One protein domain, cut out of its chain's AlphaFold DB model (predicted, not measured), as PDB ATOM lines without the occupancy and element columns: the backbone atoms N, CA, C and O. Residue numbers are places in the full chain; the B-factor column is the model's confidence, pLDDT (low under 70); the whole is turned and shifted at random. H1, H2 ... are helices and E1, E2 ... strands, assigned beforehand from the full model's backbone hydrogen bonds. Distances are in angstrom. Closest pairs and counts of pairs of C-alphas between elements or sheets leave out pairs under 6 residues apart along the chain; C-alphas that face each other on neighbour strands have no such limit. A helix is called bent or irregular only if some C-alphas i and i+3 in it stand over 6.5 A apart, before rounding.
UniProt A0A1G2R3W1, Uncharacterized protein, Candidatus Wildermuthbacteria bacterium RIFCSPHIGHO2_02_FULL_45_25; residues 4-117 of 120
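This is residues 4 to 117 of the 120 residues of an uncharacterized protein of Candidatus Wildermuthbacteria bacterium RIFCSPHIGHO2_02_FULL_45_25 (UniProt A0A1G2R3W1). Two long arms run away from a small core: the helix H2, whose far part, residues 98 to 115, sticks out with nothing beside it, and the narrow hairpin of E2 and E3. The core is a small three-stranded sheet, E1, E5 and E4, with the short helix H1 at E5 and a stretch of H2 passing E4. The printed part has 114 residues, with two named helices and five named strands in the order E1 H1 E2 E3 E4 E5 H2; both sheets, E1 - E5 - E4 and E2 - E3, are antiparallel, and the class is mixed, helices and strands. The whole is loose, with a radius of gyration of the C-alphas of 19.2 A, and flat, spanning 59 by 44 by 21 A.

E1, residues 4 to 6, is an edge strand and the antiparallel neighbour of E5, residues 62 to 65, with N 4 and O 63 at 2.8 A. H1, residues 7 to 13, is on this sheet at a height over the sheet of 7.8 A, with a local plane fitted to just 6 C-alphas, and lies over none of the strands; its closest C-alphas to E5 are those of Val 7 and Gln 62, 5.6 A apart. E2, residues 22 to 31, and E3, residues 34 to 44, form a hairpin, antiparallel at 165 degrees, with N 25 and O 41 at 2.8 A. E3 bends by 61 degrees at residue 38. E4, residues 53 to 56, is the other edge strand and forms a hairpin with E5, with N 64 and O 54 at 2.8 A. H2, residues 79 to 115, only grazes this sheet, with residues 86 to 93; the closest C-alphas of H2 and E4 are those of Phe 93 and Ile 55, 7.6 A apart. H1 and H2 are near each other, while E2 and E3 are both apart from H2. Every O i to N i+4 pair of H1 is within hydrogen-bond range, and 31 of 33 in H2.

E1 begins at C-alpha 4, (102.058, 258.260, 362.001). E2 measures 28.6 A from first to last C-alpha and E3 28.5 A; E4 measures 9.9 A and E5 10.0 A. H2 runs 52.4 A, from C-alpha 79 at (111.165, 267.889, 372.555) to C-alpha 115 at (69.069, 269.839, 341.453). It is neither bent nor irregular, but only just: C-alphas 92 and 95 are 6.3 A apart.

The two C-alphas farthest apart are those of Lys 76 and Lys 117, at 62.3 A. Without residues 98 to 117, which stand free, the body spans 46 by 32 by 20 A. The link from E5 to H2, residues 66 to 78, is long. The printed part has no cut, and no printed residue is under 70 in pLDDT.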
ATOM      1  N   LEU A   4     101.337 258.579 360.765       95.94
ATOM      2  CA  LEU A   4     102.058 258.260 362.001       95.94
ATOM      3  C   LEU A   4     101.125 258.269 363.215       95.94
ATOM      4  O   LEU A   4     100.954 257.250 363.878       95.94
ATOM      5  N   THR A   5     100.505 259.413 363.512       97.19
ATOM      6  CA  THR A   5      99.607 259.574 364.667       97.19
ATOM      7  C   THR A   5      98.715 260.807 364.511       97.19
ATOM      8  O   THR A   5      99.014 261.699 363.722       97.19
ATOM      9  N   SER A   6      97.607 260.859 365.254       97.38
ATOM     10  CA  SER A   6      96.793 262.076 365.393       97.38
ATOM     11  C   SER A   6      97.561 263.129 366.195       97.38
ATOM     12  O   SER A   6      98.204 262.787 367.191       97.38
ATOM     13  N   VAL A   7      97.455 264.400 365.794       97.62
ATOM     14  CA  VAL A   7      98.080 265.520 366.520       97.62
ATOM     15  C   VAL A   7      97.530 265.643 367.941       97.62
ATOM     16  O   VAL A   7      98.307 265.793 368.877       97.62
ATOM     17  N   GLU A   8      96.217 265.462 368.120       97.75
ATOM     18  CA  GLU A   8      95.557 265.526 369.432       97.75
ATOM     19  C   GLU A   8      96.002 264.372 370.337       97.75
ATOM     20  O   GLU A   8      96.236 264.539 371.534       97.75
ATOM     21  N   ARG A   9      96.140 263.170 369.766       97.12
ATOM     22  CA  ARG A   9      96.581 262.007 370.542       97.12
ATOM     23  C   ARG A   9      98.019 262.187 371.019       97.12
ATOM     24  O   ARG A   9      98.311 261.845 372.161       97.12
ATOM     25  N   LEU A  10      98.902 262.687 370.152       97.69
ATOM     26  CA  LEU A  10     100.295 262.933 370.511       97.69
ATOM     27  C   LEU A  10     100.413 264.042 371.557       97.69
ATOM     28  O   LEU A  10     101.126 263.853 372.536       97.69
ATOM     29  N   SER A  11      99.693 265.155 371.383       96.62
ATOM     30  CA  SER A  11      99.759 266.280 372.318       96.62
ATOM     31  C   SER A  11      99.342 265.866 373.727       96.62
ATOM     32  O   SER A  11     100.069 266.157 374.666       96.62
ATOM     33  N   ARG A  12      98.248 265.103 373.865       97.44
ATOM     34  CA  ARG A  12      97.814 264.554 375.161       97.44
ATOM     35  C   ARG A  12      98.814 263.550 375.728       97.44
ATOM     36  O   ARG A  12      99.100 263.553 376.916       97.44
ATOM     37  N   PHE A  13      99.371 262.679 374.884       97.19
ATOM     38  CA  PHE A  13     100.369 261.699 375.323       97.19
ATOM     39  C   PHE A  13     101.637 262.368 375.875       97.19
ATOM     40  O   PHE A  13     102.279 261.808 376.759       97.19
ATOM     41  N   TYR A  14     101.988 263.554 375.374       96.81
ATOM     42  CA  TYR A  14     103.169 264.316 375.787       96.81
ATOM     43  C   TYR A  14     102.911 265.275 376.956       96.81
ATOM     44  O   TYR A  14     103.840 265.963 377.367       96.81
ATOM     45  N   GLU A  15     101.699 265.301 377.522       94.19
ATOM     46  CA  GLU A  15     101.439 265.983 378.801       94.19
ATOM     47  C   GLU A  15     102.269 265.370 379.941       94.19
ATOM     48  O   GLU A  15     102.655 266.067 380.875       94.19
ATOM     49  N   GLU A  16     102.602 264.082 379.828       95.06
ATOM     50  CA  GLU A  16     103.514 263.380 380.727       95.06
ATOM     51  C   GLU A  16     104.929 263.330 380.128       95.06
ATOM     52  O   GLU A  16     105.193 262.605 379.163       95.06
ATOM     53  N   ASP A  17     105.877 264.047 380.734       90.75
ATOM     54  CA  ASP A  17     107.250 264.184 380.215       90.75
ATOM     55  C   ASP A  17     108.032 262.857 380.134       90.75
ATOM     56  O   ASP A  17     109.009 262.739 379.390       90.75
ATOM     57  N   VAL A  18     107.602 261.825 380.863       94.94
ATOM     58  CA  VAL A  18     108.230 260.491 380.841       94.94
ATOM     59  C   VAL A  18     107.897 259.684 379.586       94.94
ATOM     60  O   VAL A  18     108.566 258.691 379.296       94.94
ATOM     61  N   ASN A  19     106.880 260.094 378.827       97.00
ATOM     62  CA  ASN A  19     106.419 259.365 377.655       97.00
ATOM     63  C   ASN A  19     107.334 259.587 376.445       97.00
ATOM     64  O   ASN A  19     107.868 260.671 376.230       97.00
ATOM     65  N   TYR A  20     107.494 258.551 375.616       95.62
ATOM     66  CA  TYR A  20     108.237 258.617 374.354       95.62
ATOM     67  C   TYR A  20     107.437 257.945 373.248       95.62
ATOM     68  O   TYR A  20     107.156 256.747 373.309       95.62
ATOM     69  N   PHE A  21     107.094 258.704 372.208       97.12
ATOM     70  CA  PHE A  21     106.495 258.143 371.006       97.12
ATOM     71  C   PHE A  21     107.610 257.827 370.006       97.12
ATOM     72  O   PHE A  21     108.231 258.728 369.441       97.12
ATOM     73  N   THR A  22     107.905 256.539 369.819       96.94
ATOM     74  CA  THR A  22     109.012 256.071 368.971       96.94
ATOM     75  C   THR A  22     108.507 255.435 367.683       96.94
ATOM     76  O   THR A  22     107.457 254.797 367.644       96.94
ATOM     77  N   LEU A  23     109.269 255.626 366.609       96.81
ATOM     78  CA  LEU A  23     108.957 255.155 365.268       96.81
ATOM     79  C   LEU A  23     110.024 254.168 364.808       96.81
ATOM     80  O   LEU A  23     111.212 254.484 364.836       96.81
ATOM     81  N   LEU A  24     109.586 252.999 364.336       96.69
ATOM     82  CA  LEU A  24     110.411 252.030 363.617       96.69
ATOM     83  C   LEU A  24     110.057 252.087 362.128       96.69
ATOM     84  O   LEU A  24     109.018 251.587 361.703       96.69
ATOM     85  N   LYS A  25     110.933 252.695 361.331       94.81
ATOM     86  CA  LYS A  25     110.844 252.719 359.870       94.81
ATOM     87  C   LYS A  25     111.785 251.678 359.280       94.81
ATOM     88  O   LYS A  25     112.963 251.631 359.634       94.81
ATOM     89  N   ILE A  26     111.267 250.882 358.353       95.56
ATOM     90  CA  ILE A  26     112.011 249.839 357.650       95.56
ATOM     91  C   ILE A  26     111.876 250.099 356.153       95.56
ATOM     92  O   ILE A  26     110.791 249.969 355.590       95.56
ATOM     93  N   ASP A  27     112.984 250.460 355.518       94.88
ATOM     94  CA  ASP A  27     113.094 250.522 354.068       94.88
ATOM     95  C   ASP A  27     113.506 249.152 353.562       94.88
ATOM     96  O   ASP A  27     114.482 248.573 354.043       94.88
ATOM     97  N   TYR A  28     112.775 248.634 352.585       95.38
ATOM     98  CA  TYR A  28     113.036 247.326 352.007       95.38
ATOM     99  C   TYR A  28     112.783 247.334 350.504       95.38
ATOM    100  O   TYR A  28     112.082 248.197 349.973       95.38
ATOM    101  N   LYS A  29     113.369 246.356 349.818       95.75
ATOM    102  CA  LYS A  29     113.085 246.039 348.419       95.75
ATOM    103  C   LYS A  29     112.423 244.674 348.350       95.75
ATOM    104  O   LYS A  29     112.712 243.798 349.162       95.75
ATOM    105  N   THR A  30     111.536 244.483 347.388       95.44
ATOM    106  CA  THR A  30     110.963 243.169 347.104       95.44
ATOM    107  C   THR A  30     111.813 242.464 346.054       95.44
ATOM    108  O   THR A  30     112.133 243.032 345.012       95.44
ATOM    109  N   ASN A  31     112.190 241.219 346.333       94.75
ATOM    110  CA  ASN A  31     112.888 240.338 345.404       94.75
ATOM    111  C   ASN A  31     112.137 239.000 345.352       94.75
ATOM    112  O   ASN A  31     112.267 238.149 346.236       94.75
ATOM    113  N   GLY A  32     111.255 238.860 344.358       93.88
ATOM    114  CA  GLY A  32     110.287 237.766 344.301       93.88
ATOM    115  C   GLY A  32     109.360 237.774 345.522       93.88
ATOM    116  O   GLY A  32     108.644 238.743 345.760       93.88
ATOM    117  N   THR A  33     109.391 236.698 346.309       93.31
ATOM    118  CA  THR A  33     108.595 236.540 347.542       93.31
ATOM    119  C   THR A  33     109.321 236.997 348.809       93.31
ATOM    120  O   THR A  33     108.792 236.837 349.909       93.31
ATOM    121  N   ARG A  34     110.536 237.549 348.690       94.50
ATOM    122  CA  ARG A  34     111.353 237.987 349.828       94.50
ATOM    123  C   ARG A  34     111.392 239.508 349.923       94.50
ATOM    124  O   ARG A  34     111.481 240.200 348.910       94.50
ATOM    125  N   ALA A  35     111.363 240.016 351.152       95.06
ATOM    126  CA  ALA A  35     111.664 241.409 351.456       95.06
ATOM    127  C   ALA A  35     113.123 241.515 351.915       95.06
ATOM    128  O   ALA A  35     113.514 240.919 352.918       95.06
ATOM    129  N   GLU A  36     113.928 242.268 351.176       96.81
ATOM    130  CA  GLU A  36     115.314 242.568 351.515       96.81
ATOM    131  C   GLU A  36     115.365 243.919 352.225       96.81
ATOM    132  O   GLU A  36     115.088 244.961 351.627       96.81
ATOM    133  N   ILE A  37     115.690 243.901 353.518       96.56
ATOM    134  CA  ILE A  37     115.776 245.111 354.335       96.56
ATOM    135  C   ILE A  37     116.993 245.926 353.897       96.56
ATOM    136  O   ILE A  37     118.127 245.468 353.995       96.56
ATOM    137  N   ALA A  38     116.754 247.147 353.433       95.31
ATOM    138  CA  ALA A  38     117.785 248.070 352.981       95.31
ATOM    139  C   ALA A  38     118.251 249.006 354.103       95.31
ATOM    140  O   ALA A  38     119.439 249.309 354.206       95.31
ATOM    141  N   LYS A  39     117.325 249.487 354.941       95.12
ATOM    142  CA  LYS A  39     117.635 250.411 356.039       95.12
ATOM    143  C   LYS A  39     116.598 250.305 357.145       95.12
ATOM    144  O   LYS A  39     115.405 250.220 356.882       95.12
ATOM    145  N   VAL A  40     117.059 250.379 358.388       95.69
ATOM    146  CA  VAL A  40     116.196 250.481 359.566       95.69
ATOM    147  C   VAL A  40     116.480 251.805 360.259       95.69
ATOM    148  O   VAL A  40     117.627 252.222 360.392       95.69
ATOM    149  N   THR A  41     115.431 252.508 360.662       95.50
ATOM    150  CA  THR A  41     115.511 253.743 361.442       95.50
ATOM    151  C   THR A  41     114.580 253.603 362.630       95.50
ATOM    152  O   THR A  41     113.377 253.444 362.448       95.50
ATOM    153  N   PHE A  42     115.141 253.640 363.836       96.81
ATOM    154  CA  PHE A  42     114.387 253.577 365.080       96.81
ATOM    155  C   PHE A  42     114.722 254.795 365.934       96.81
ATOM    156  O   PHE A  42     115.865 254.946 366.366       96.81
ATOM    157  N   ALA A  43     113.757 255.692 366.111       97.00
ATOM    158  CA  ALA A  43     113.966 256.946 366.825       97.00
ATOM    159  C   ALA A  43     112.652 257.511 367.393       97.00
ATOM    160  O   ALA A  43     111.585 257.231 366.842       97.00
ATOM    161  N   PRO A  44     112.708 258.326 368.463       97.25
ATOM    162  CA  PRO A  44     111.589 259.171 368.883       97.25
ATOM    163  C   PRO A  44     111.131 260.097 367.752       97.25
ATOM    164  O   PRO A  44     111.956 260.535 366.945       97.25
ATOM    165  N   ILE A  45     109.837 260.413 367.691       97.62
ATOM    166  CA  ILE A  45     109.281 261.302 366.657       97.62
ATOM    167  C   ILE A  45     109.913 262.696 366.684       97.62
ATOM    168  O   ILE A  45     110.067 263.311 365.639       97.62
ATOM    169  N   GLU A  46     110.381 263.150 367.845       97.31
ATOM    170  CA  GLU A  46     111.071 264.429 368.018       97.31
ATOM    171  C   GLU A  46     112.353 264.521 367.183       97.31
ATOM    172  O   GLU A  46     112.831 265.616 366.888       97.31
ATOM    173  N   PHE A  47     112.931 263.375 366.805       97.69
ATOM    174  CA  PHE A  47     114.126 263.325 365.966       97.69
ATOM    175  C   PHE A  47     113.781 263.383 364.475       97.69
ATOM    176  O   PHE A  47     114.686 263.537 363.663       97.69
ATOM    177  N   PHE A  48     112.509 263.254 364.097       97.44
ATOM    178  CA  PHE A  48     112.051 263.466 362.730       97.44
ATOM    179  C   PHE A  48     111.828 264.961 362.548       97.44
ATOM    180  O   PHE A  48     110.943 265.560 363.159       97.44
ATOM    181  N   ASP A  49     112.684 265.561 361.731       96.31
ATOM    182  CA  ASP A  49     112.642 266.987 361.441       96.31
ATOM    183  C   ASP A  49     111.346 267.345 360.698       96.31
ATOM    184  O   ASP A  49     110.891 266.578 359.842       96.31
ATOM    185  N   TRP A  50     110.757 268.502 361.009       96.19
ATOM    186  CA  TRP A  50     109.521 268.959 360.373       96.19
ATOM    187  C   TRP A  50     109.626 269.068 358.843       96.19
ATOM    188  O   TRP A  50     108.619 268.859 358.173       96.19
ATOM    189  N   ASP A  51     110.829 269.223 358.273       95.12
ATOM    190  CA  ASP A  51     111.071 269.182 356.821       95.12
ATOM    191  C   ASP A  51     110.633 267.858 356.159       95.12
ATOM    192  O   ASP A  51     110.390 267.806 354.952       95.12
ATOM    193  N   CYS A  52     110.569 266.757 356.919       95.75
ATOM    194  CA  CYS A  52     110.126 265.450 356.421       95.75
ATOM    195  C   CYS A  52     108.725 265.044 356.908       95.75
ATOM    196  O   CYS A  52     108.228 263.974 356.533       95.75
ATOM    197  N   LEU A  53     108.079 265.900 357.701       97.25
ATOM    198  CA  LEU A  53     106.739 265.701 358.235       97.25
ATOM    199  C   LEU A  53     105.722 266.590 357.517       97.25
ATOM    200  O   LEU A  53     106.045 267.590 356.887       97.25
ATOM    201  N   THR A  54     104.459 266.196 357.585       97.38
ATOM    202  CA  THR A  54     103.342 267.015 357.110       97.38
ATOM    203  C   THR A  54     102.076 266.692 357.893       97.38
ATOM    204  O   THR A  54     102.027 265.688 358.610       97.38
ATOM    205  N   ILE A  55     101.053 267.538 357.763       98.00
ATOM    206  CA  ILE A  55      99.756 267.364 358.418       98.00
ATOM    207  C   ILE A  55      98.700 266.975 357.381       98.00
ATOM    208  O   ILE A  55      98.408 267.717 356.444       98.00
ATOM    209  N   GLY A  56      98.105 265.801 357.572       96.50
ATOM    210  CA  GLY A  56      96.939 265.335 356.833       96.50
ATOM    211  C   GLY A  56      95.633 265.867 357.423       96.50
ATOM    212  O   GLY A  56      95.467 265.915 358.641       96.50
ATOM    213  N   ALA A  57      94.678 266.206 356.554       94.94
ATOM    214  CA  ALA A  57      93.351 266.714 356.910       94.94
ATOM    215  C   ALA A  57      92.379 265.598 357.346       94.94
ATOM    216  O   ALA A  57      91.388 265.318 356.671       94.94
ATOM    217  N   LEU A  58      92.680 264.937 358.467       91.06
ATOM    218  CA  LEU A  58      91.814 263.933 359.090       91.06
ATOM    219  C   LEU A  58      91.628 264.230 360.582       91.06
ATOM    220  O   LEU A  58      92.607 264.318 361.322       91.06
ATOM    221  N   GLY A  59      90.373 264.336 361.034       93.06
ATOM    222  CA  GLY A  59      90.050 264.672 362.425       93.06
ATOM    223  C   GLY A  59      90.655 266.018 362.833       93.06
ATOM    224  O   GLY A  59      90.487 267.006 362.126       93.06
ATOM    225  N   TRP A  60      91.402 266.034 363.939       96.00
ATOM    226  CA  TRP A  60      92.170 267.199 364.402       96.00
ATOM    227  C   TRP A  60      93.432 267.489 363.574       96.00
ATOM    228  O   TRP A  60      94.120 268.469 363.818       96.00
ATOM    229  N   GLY A  61      93.764 266.638 362.610       97.19
ATOM    230  CA  GLY A  61      95.045 266.647 361.918       97.19
ATOM    231  C   GLY A  61      95.826 265.374 362.218       97.19
ATOM    232  O   GLY A  61      95.795 264.825 363.325       97.19
ATOM    233  N   GLN A  62      96.540 264.885 361.212       97.69
ATOM    234  CA  GLN A  62      97.330 263.668 361.320       97.69
ATOM    235  C   GLN A  62      98.768 263.946 360.917       97.69
ATOM    236  O   GLN A  62      99.011 264.407 359.809       97.69
ATOM    237  N   ILE A  63      99.724 263.634 361.787       98.12
ATOM    238  CA  ILE A  63     101.140 263.718 361.441       98.12
ATOM    239  C   ILE A  63     101.454 262.585 360.464       98.12
ATOM    240  O   ILE A  63     101.132 261.418 360.714       98.12
ATOM    241  N   GLN A  64     102.074 262.935 359.344       97.44
ATOM    242  CA  GLN A  64     102.436 262.035 358.255       97.44
ATOM    243  C   GLN A  64     103.897 262.242 357.863       97.44
ATOM    244  O   GLN A  64     104.454 263.317 358.066       97.44
ATOM    245  N   ILE A  65     104.499 261.239 357.223       96.62
ATOM    246  CA  ILE A  65     105.757 261.448 356.495       96.62
ATOM    247  C   ILE A  65     105.426 262.038 355.121       96.62
ATOM    248  O   ILE A  65     104.728 261.397 354.322       96.62
ATOM    249  N   ALA A  66     105.971 263.223 354.833       95.94
ATOM    250  CA  ALA A  66     105.768 263.932 353.570       95.94
ATOM    251  C   ALA A  66     106.300 263.114 352.380       95.94
ATOM    252  O   ALA A  66     105.605 262.905 351.386       95.94
ATOM    253  N   ASN A  67     107.509 262.562 352.516       94.12
ATOM    254  CA  ASN A  67     108.115 261.672 351.532       94.12
ATOM    255  C   ASN A  67     108.903 260.549 352.223       94.12
ATOM    256  O   ASN A  67     109.955 260.781 352.806       94.12
ATOM    257  N   ALA A  68     108.418 259.307 352.135       89.25
ATOM    258  CA  ALA A  68     109.037 258.165 352.819       89.25
ATOM    259  C   ALA A  68     110.456 257.830 352.319       89.25
ATOM    260  O   ALA A  68     111.225 257.206 353.052       89.25
ATOM    261  N   ASN A  69     110.818 258.279 351.113       89.75
ATOM    262  CA  ASN A  69     112.163 258.116 350.562       89.75
ATOM    263  C   ASN A  69     113.155 259.152 351.116       89.75
ATOM    264  O   ASN A  69     114.362 258.933 351.056       89.75
ATOM    265  N   VAL A  70     112.660 260.267 351.663       90.31
ATOM    266  CA  VAL A  70     113.469 261.386 352.162       90.31
ATOM    267  C   VAL A  70     113.075 261.671 353.609       90.31
ATOM    268  O   VAL A  70     112.236 262.517 353.894       90.31
ATOM    269  N   VAL A  71     113.680 260.925 354.536       94.00
ATOM    270  CA  VAL A  71     113.469 261.097 355.979       94.00
ATOM    271  C   VAL A  71     114.713 261.715 356.601       94.00
ATOM    272  O   VAL A  71     115.782 261.098 356.604       94.00
ATOM    273  N   LYS A  72     114.559 262.930 357.128       95.44
ATOM    274  CA  LYS A  72     115.615 263.688 357.798       95.44
ATOM    275  C   LYS A  72     115.529 263.437 359.301       95.44
ATOM    276  O   LYS A  72     114.540 263.786 359.940       95.44
ATOM    277  N   ILE A  73     116.572 262.815 359.846       96.50
ATOM    278  CA  ILE A  73     116.696 262.549 361.279       96.50
ATOM    279  C   ILE A  73     117.697 263.529 361.882       96.50
ATOM    280  O   ILE A  73     118.837 263.605 361.422       96.50
ATOM    281  N   VAL A  74     117.283 264.239 362.929       96.75
ATOM    282  CA  VAL A  74     118.113 265.131 363.744       96.75
ATOM    283  C   VAL A  74     118.195 264.539 365.154       96.75
ATOM    284  O   VAL A  74     117.306 264.757 365.981       96.75
ATOM    285  N   PRO A  75     119.231 263.731 365.448       94.69
ATOM    286  CA  PRO A  75     119.372 263.105 366.755       94.69
ATOM    287  C   PRO A  75     119.471 264.144 367.872       94.69
ATOM    288  O   PRO A  75     120.116 265.177 367.706       94.69
ATOM    289  N   LYS A  76     118.893 263.827 369.038       93.56
ATOM    290  CA  LYS A  76     118.898 264.696 370.231       93.56
ATOM    291  C   LYS A  76     118.217 266.052 370.011       93.56
ATOM    292  O   LYS A  76     118.496 267.000 370.746       93.56
ATOM    293  N   ASN A  77     117.327 266.154 369.023       95.75
ATOM    294  CA  ASN A  77     116.489 267.335 368.885       95.75
ATOM    295  C   ASN A  77     115.640 267.534 370.154       95.75
ATOM    296  O   ASN A  77     115.225 266.575 370.808       95.75
ATOM    297  N   SER A  78     115.418 268.794 370.519       95.75
ATOM    298  CA  SER A  78     114.706 269.141 371.747       95.75
ATOM    299  C   SER A  78     113.212 268.885 371.587       95.75
ATOM    300  O   SER A  78     112.586 269.453 370.694       95.75
ATOM    301  N   ARG A  79     112.620 268.109 372.506       95.44
ATOM    302  CA  ARG A  79     111.165 267.889 372.555       95.44
ATOM    303  C   ARG A  79     110.392 269.197 372.634       95.44
ATOM    304  O   ARG A  79     109.448 269.387 371.879       95.44
ATOM    305  N   LYS A  80     110.806 270.111 373.519       96.31
ATOM    306  CA  LYS A  80     110.151 271.418 373.669       96.31
ATOM    307  C   LYS A  80     110.144 272.172 372.345       96.31
ATOM    308  O   LYS A  80     109.108 272.686 371.948       96.31
ATOM    309  N   LYS A  81     111.296 272.225 371.669       97.25
ATOM    310  CA  LYS A  81     111.416 272.890 370.368       97.25
ATOM    311  C   LYS A  81     110.478 272.240 369.346       97.25
ATOM    312  O   LYS A  81     109.675 272.937 368.745       97.25
ATOM    313  N   TRP A  82     110.529 270.915 369.234       97.75
ATOM    314  CA  TRP A  82     109.716 270.152 368.290       97.75
ATOM    315  C   TRP A  82     108.206 270.332 368.521       97.75
ATOM    316  O   TRP A  82     107.442 270.456 367.567       97.75
ATOM    317  N   MET A  83     107.771 270.392 369.785       97.38
ATOM    318  CA  MET A  83     106.371 270.638 370.149       97.38
ATOM    319  C   MET A  83     105.923 272.076 369.869       97.38
ATOM    320  O   MET A  83     104.773 272.282 369.500       97.38
ATOM    321  N   LEU A  84     106.804 273.071 370.010       98.00
ATOM    322  CA  LEU A  84     106.487 274.442 369.592       98.00
ATOM    323  C   LEU A  84     106.338 274.528 368.067       98.00
ATOM    324  O   LEU A  84     105.370 275.109 367.590       98.00
ATOM    325  N   GLU A  85     107.208 273.850 367.315       98.25
ATOM    326  CA  GLU A  85     107.096 273.741 365.853       98.25
ATOM    327  C   GLU A  85     105.802 273.019 365.424       98.25
ATOM    328  O   GLU A  85     105.168 273.424 364.447       98.25
ATOM    329  N   LEU A  86     105.353 271.999 366.175       97.94
ATOM    330  CA  LEU A  86     104.035 271.380 365.980       97.94
ATOM    331  C   LEU A  86     102.915 272.415 366.135       97.94
ATOM    332  O   LEU A  86     102.021 272.479 365.292       97.94
ATOM    333  N   CYS A  87     102.947 273.209 367.208       98.06
ATOM    334  CA  CYS A  87     101.943 274.241 367.461       98.06
ATOM    335  C   CYS A  87     101.896 275.265 366.324       98.06
ATOM    336  O   CYS A  87     100.817 275.504 365.783       98.06
ATOM    337  N   ASP A  88     103.047 275.806 365.919       98.44
ATOM    338  CA  ASP A  88     103.142 276.774 364.821       98.44
ATOM    339  C   ASP A  88     102.598 276.173 363.513       98.44
ATOM    340  O   ASP A  88     101.742 276.767 362.852       98.44
ATOM    341  N   THR A  89     102.985 274.930 363.204       98.00
ATOM    342  CA  THR A  89     102.489 274.191 362.032       98.00
ATOM    343  C   THR A  89     100.964 274.052 362.051       98.00
ATOM    344  O   THR A  89     100.304 274.258 361.029       98.00
ATOM    345  N   MET A  90     100.373 273.722 363.202       98.06
ATOM    346  CA  MET A  90      98.921 273.578 363.328       98.06
ATOM    347  C   MET A  90      98.190 274.920 363.221       98.06
ATOM    348  O   MET A  90      97.134 274.988 362.585       98.06
ATOM    349  N   LEU A  91      98.756 275.989 363.786       98.00
ATOM    350  CA  LEU A  91      98.203 277.342 363.691       98.00
ATOM    351  C   LEU A  91      98.217 277.878 362.253       98.00
ATOM    352  O   LEU A  91      97.311 278.618 361.875       98.00
ATOM    353  N   GLU A  92      99.169 277.457 361.419       97.31
ATOM    354  CA  GLU A  92      99.154 277.742 359.979       97.31
ATOM    355  C   GLU A  92      98.220 276.822 359.179       97.31
ATOM    356  O   GLU A  92      97.673 277.218 358.143       97.31
ATOM    357  N   PHE A  93      98.067 275.573 359.615       97.31
ATOM    358  CA  PHE A  93      97.283 274.554 358.924       97.31
ATOM    359  C   PHE A  93      95.775 274.818 359.019       97.31
ATOM    360  O   PHE A  93      95.081 274.806 357.998       97.31
ATOM    361  N   TYR A  94      95.255 275.097 360.218       97.75
ATOM    362  CA  TYR A  94      93.810 275.213 360.428       97.75
ATOM    363  C   TYR A  94      93.127 276.326 359.616       97.75
ATOM    364  O   TYR A  94      92.074 276.046 359.038       97.75
ATOM    365  N   PRO A  95      93.683 277.548 359.478       97.94
ATOM    366  CA  PRO A  95      93.076 278.581 358.637       97.94
ATOM    367  C   PRO A  95      92.900 278.137 357.179       97.94
ATOM    368  O   PRO A  95      91.881 278.439 356.554       97.94
ATOM    369  N   LYS A  96      93.857 277.367 356.644       96.81
ATOM    370  CA  LYS A  96      93.785 276.821 355.279       96.81
ATOM    371  C   LYS A  96      92.650 275.805 355.158       96.81
ATOM    372  O   LYS A  96      91.928 275.811 354.163       96.81
ATOM    373  N   GLU A  97      92.459 274.958 356.168       96.94
ATOM    374  CA  GLU A  97      91.348 274.002 356.190       96.94
ATOM    375  C   GLU A  97      89.986 274.689 356.318       96.94
ATOM    376  O   GLU A  97      89.053 274.306 355.614       96.94
ATOM    377  N   ILE A  98      89.875 275.747 357.127       96.69
ATOM    378  CA  ILE A  98      88.652 276.561 357.211       96.69
ATOM    379  C   ILE A  98      88.299 277.136 355.832       96.69
ATOM    380  O   ILE A  98      87.150 277.024 355.400       96.69
ATOM    381  N   GLY A  99      89.286 277.677 355.106       97.38
ATOM    382  CA  GLY A  99      89.097 278.169 353.738       97.38
ATOM    383  C   GLY A  99      88.560 277.089 352.792       97.38
ATOM    384  O   GLY A  99      87.524 277.279 352.155       97.38
ATOM    385  N   LYS A 100      89.194 275.908 352.778       96.62
ATOM    386  CA  LYS A 100      88.742 274.761 351.967       96.62
ATOM    387  C   LYS A 100      87.331 274.303 352.330       96.62
ATOM    388  O   LYS A 100      86.570 273.898 351.455       96.62
ATOM    389  N   ILE A 101      86.971 274.321 353.614       96.44
ATOM    390  CA  ILE A 101      85.614 273.982 354.062       96.44
ATOM    391  C   ILE A 101      84.612 274.999 353.510       96.44
ATOM    392  O   ILE A 101      83.576 274.588 352.988       96.44
ATOM    393  N   GLY A 102      84.936 276.294 353.546       98.00
ATOM    394  CA  GLY A 102      84.121 277.344 352.932       98.00
ATOM    395  C   GLY A 102      83.874 277.101 351.440       98.00
ATOM    396  O   GLY A 102      82.725 277.078 351.003       98.00
ATOM    397  N   GLU A 103      84.928 276.816 350.672       98.19
ATOM    398  CA  GLU A 103      84.821 276.495 349.239       98.19
ATOM    399  C   GLU A 103      83.936 275.269 348.977       98.19
ATOM    400  O   GLU A 103      83.090 275.276 348.080       98.19
ATOM    401  N   ARG A 104      84.090 274.212 349.787       97.69
ATOM    402  CA  ARG A 104      83.270 272.994 349.690       97.69
ATOM    403  C   ARG A 104      81.798 273.283 349.979       97.69
ATOM    404  O   ARG A 104      80.936 272.760 349.278       97.69
ATOM    405  N   ILE A 105      81.503 274.118 350.975       98.31
ATOM    406  CA  ILE A 105      80.129 274.534 351.290       98.31
ATOM    407  C   ILE A 105      79.509 275.257 350.091       98.31
ATOM    408  O   ILE A 105      78.413 274.891 349.664       98.31
ATOM    409  N   GLU A 106      80.204 276.238 349.514       98.44
ATOM    410  CA  GLU A 106      79.700 276.980 348.352       98.44
ATOM    411  C   GLU A 106      79.507 276.081 347.127       98.44
ATOM    412  O   GLU A 106      78.483 276.159 346.444       98.44
ATOM    413  N   HIS A 107      80.430 275.151 346.883       98.31
ATOM    414  CA  HIS A 107      80.287 274.161 345.820       98.31
ATOM    415  C   HIS A 107      78.989 273.348 345.959       98.31
ATOM    416  O   HIS A 107      78.226 273.225 344.997       98.31
ATOM    417  N   PHE A 108      78.688 272.843 347.158       98.31
ATOM    418  CA  PHE A 108      77.484 272.039 347.381       98.31
ATOM    419  C   PHE A 108      76.192 272.861 347.437       98.31
ATOM    420  O   PHE A 108      75.148 272.349 347.028       98.31
ATOM    421  N   LYS A 109      76.238 274.138 347.840       98.44
ATOM    422  CA  LYS A 109      75.111 275.071 347.647       98.44
ATOM    423  C   LYS A 109      74.765 275.209 346.164       98.44
ATOM    424  O   LYS A 109      73.599 275.105 345.792       98.44
ATOM    425  N   ASN A 110      75.773 275.371 345.308       98.25
ATOM    426  CA  ASN A 110      75.567 275.468 343.864       98.25
ATOM    427  C   ASN A 110      75.004 274.173 343.270       98.25
ATOM    428  O   ASN A 110      74.046 274.229 342.500       98.25
ATOM    429  N   ILE A 111      75.536 273.009 343.665       98.38
ATOM    430  CA  ILE A 111      74.991 271.704 343.255       98.38
ATOM    431  C   ILE A 111      73.520 271.589 343.656       98.38
ATOM    432  O   ILE A 111      72.688 271.235 342.823       98.38
ATOM    433  N   ARG A 112      73.188 271.911 344.910       98.25
ATOM    434  CA  ARG A 112      71.812 271.867 345.410       98.25
ATOM    435  C   ARG A 112      70.875 272.722 344.553       98.25
ATOM    436  O   ARG A 112      69.869 272.207 344.080       98.25
ATOM    437  N   ASN A 113      71.257 273.968 344.266       97.88
ATOM    438  CA  ASN A 113      70.475 274.878 343.420       97.88
ATOM    439  C   ASN A 113      70.229 274.326 342.005       97.88
ATOM    440  O   ASN A 113      69.210 274.637 341.390       97.88
ATOM    441  N   VAL A 114      71.168 273.551 341.448       97.94
ATOM    442  CA  VAL A 114      70.988 272.895 340.143       97.94
ATOM    443  C   VAL A 114      69.944 271.785 340.233       97.94
ATOM    444  O   VAL A 114      69.101 271.678 339.347       97.94
ATOM    445  N   TRP A 115      69.992 270.962 341.281       97.75
ATOM    446  CA  TRP A 115      69.069 269.839 341.453       97.75
ATOM    447  C   TRP A 115      67.651 270.277 341.814       97.75
ATOM    448  O   TRP A 115      66.711 269.710 341.276       97.75
ATOM    449  N   GLU A 116      67.486 271.331 342.617       97.12
ATOM    450  CA  GLU A 116      66.168 271.898 342.953       97.12
ATOM    451  C   GLU A 116      65.407 272.442 341.727       97.12
ATOM    452  O   GLU A 116      64.194 272.617 341.782       97.12
ATOM    453  N   LYS A 117      66.100 272.711 340.613       96.75
ATOM    454  CA  LYS A 117      65.496 273.189 339.357       96.75
ATOM    455  C   LYS A 117      65.115 272.070 338.388       96.75
ATOM    456  O   LYS A 117      64.545 272.364 337.337       96.75
TER     457      LYS A 117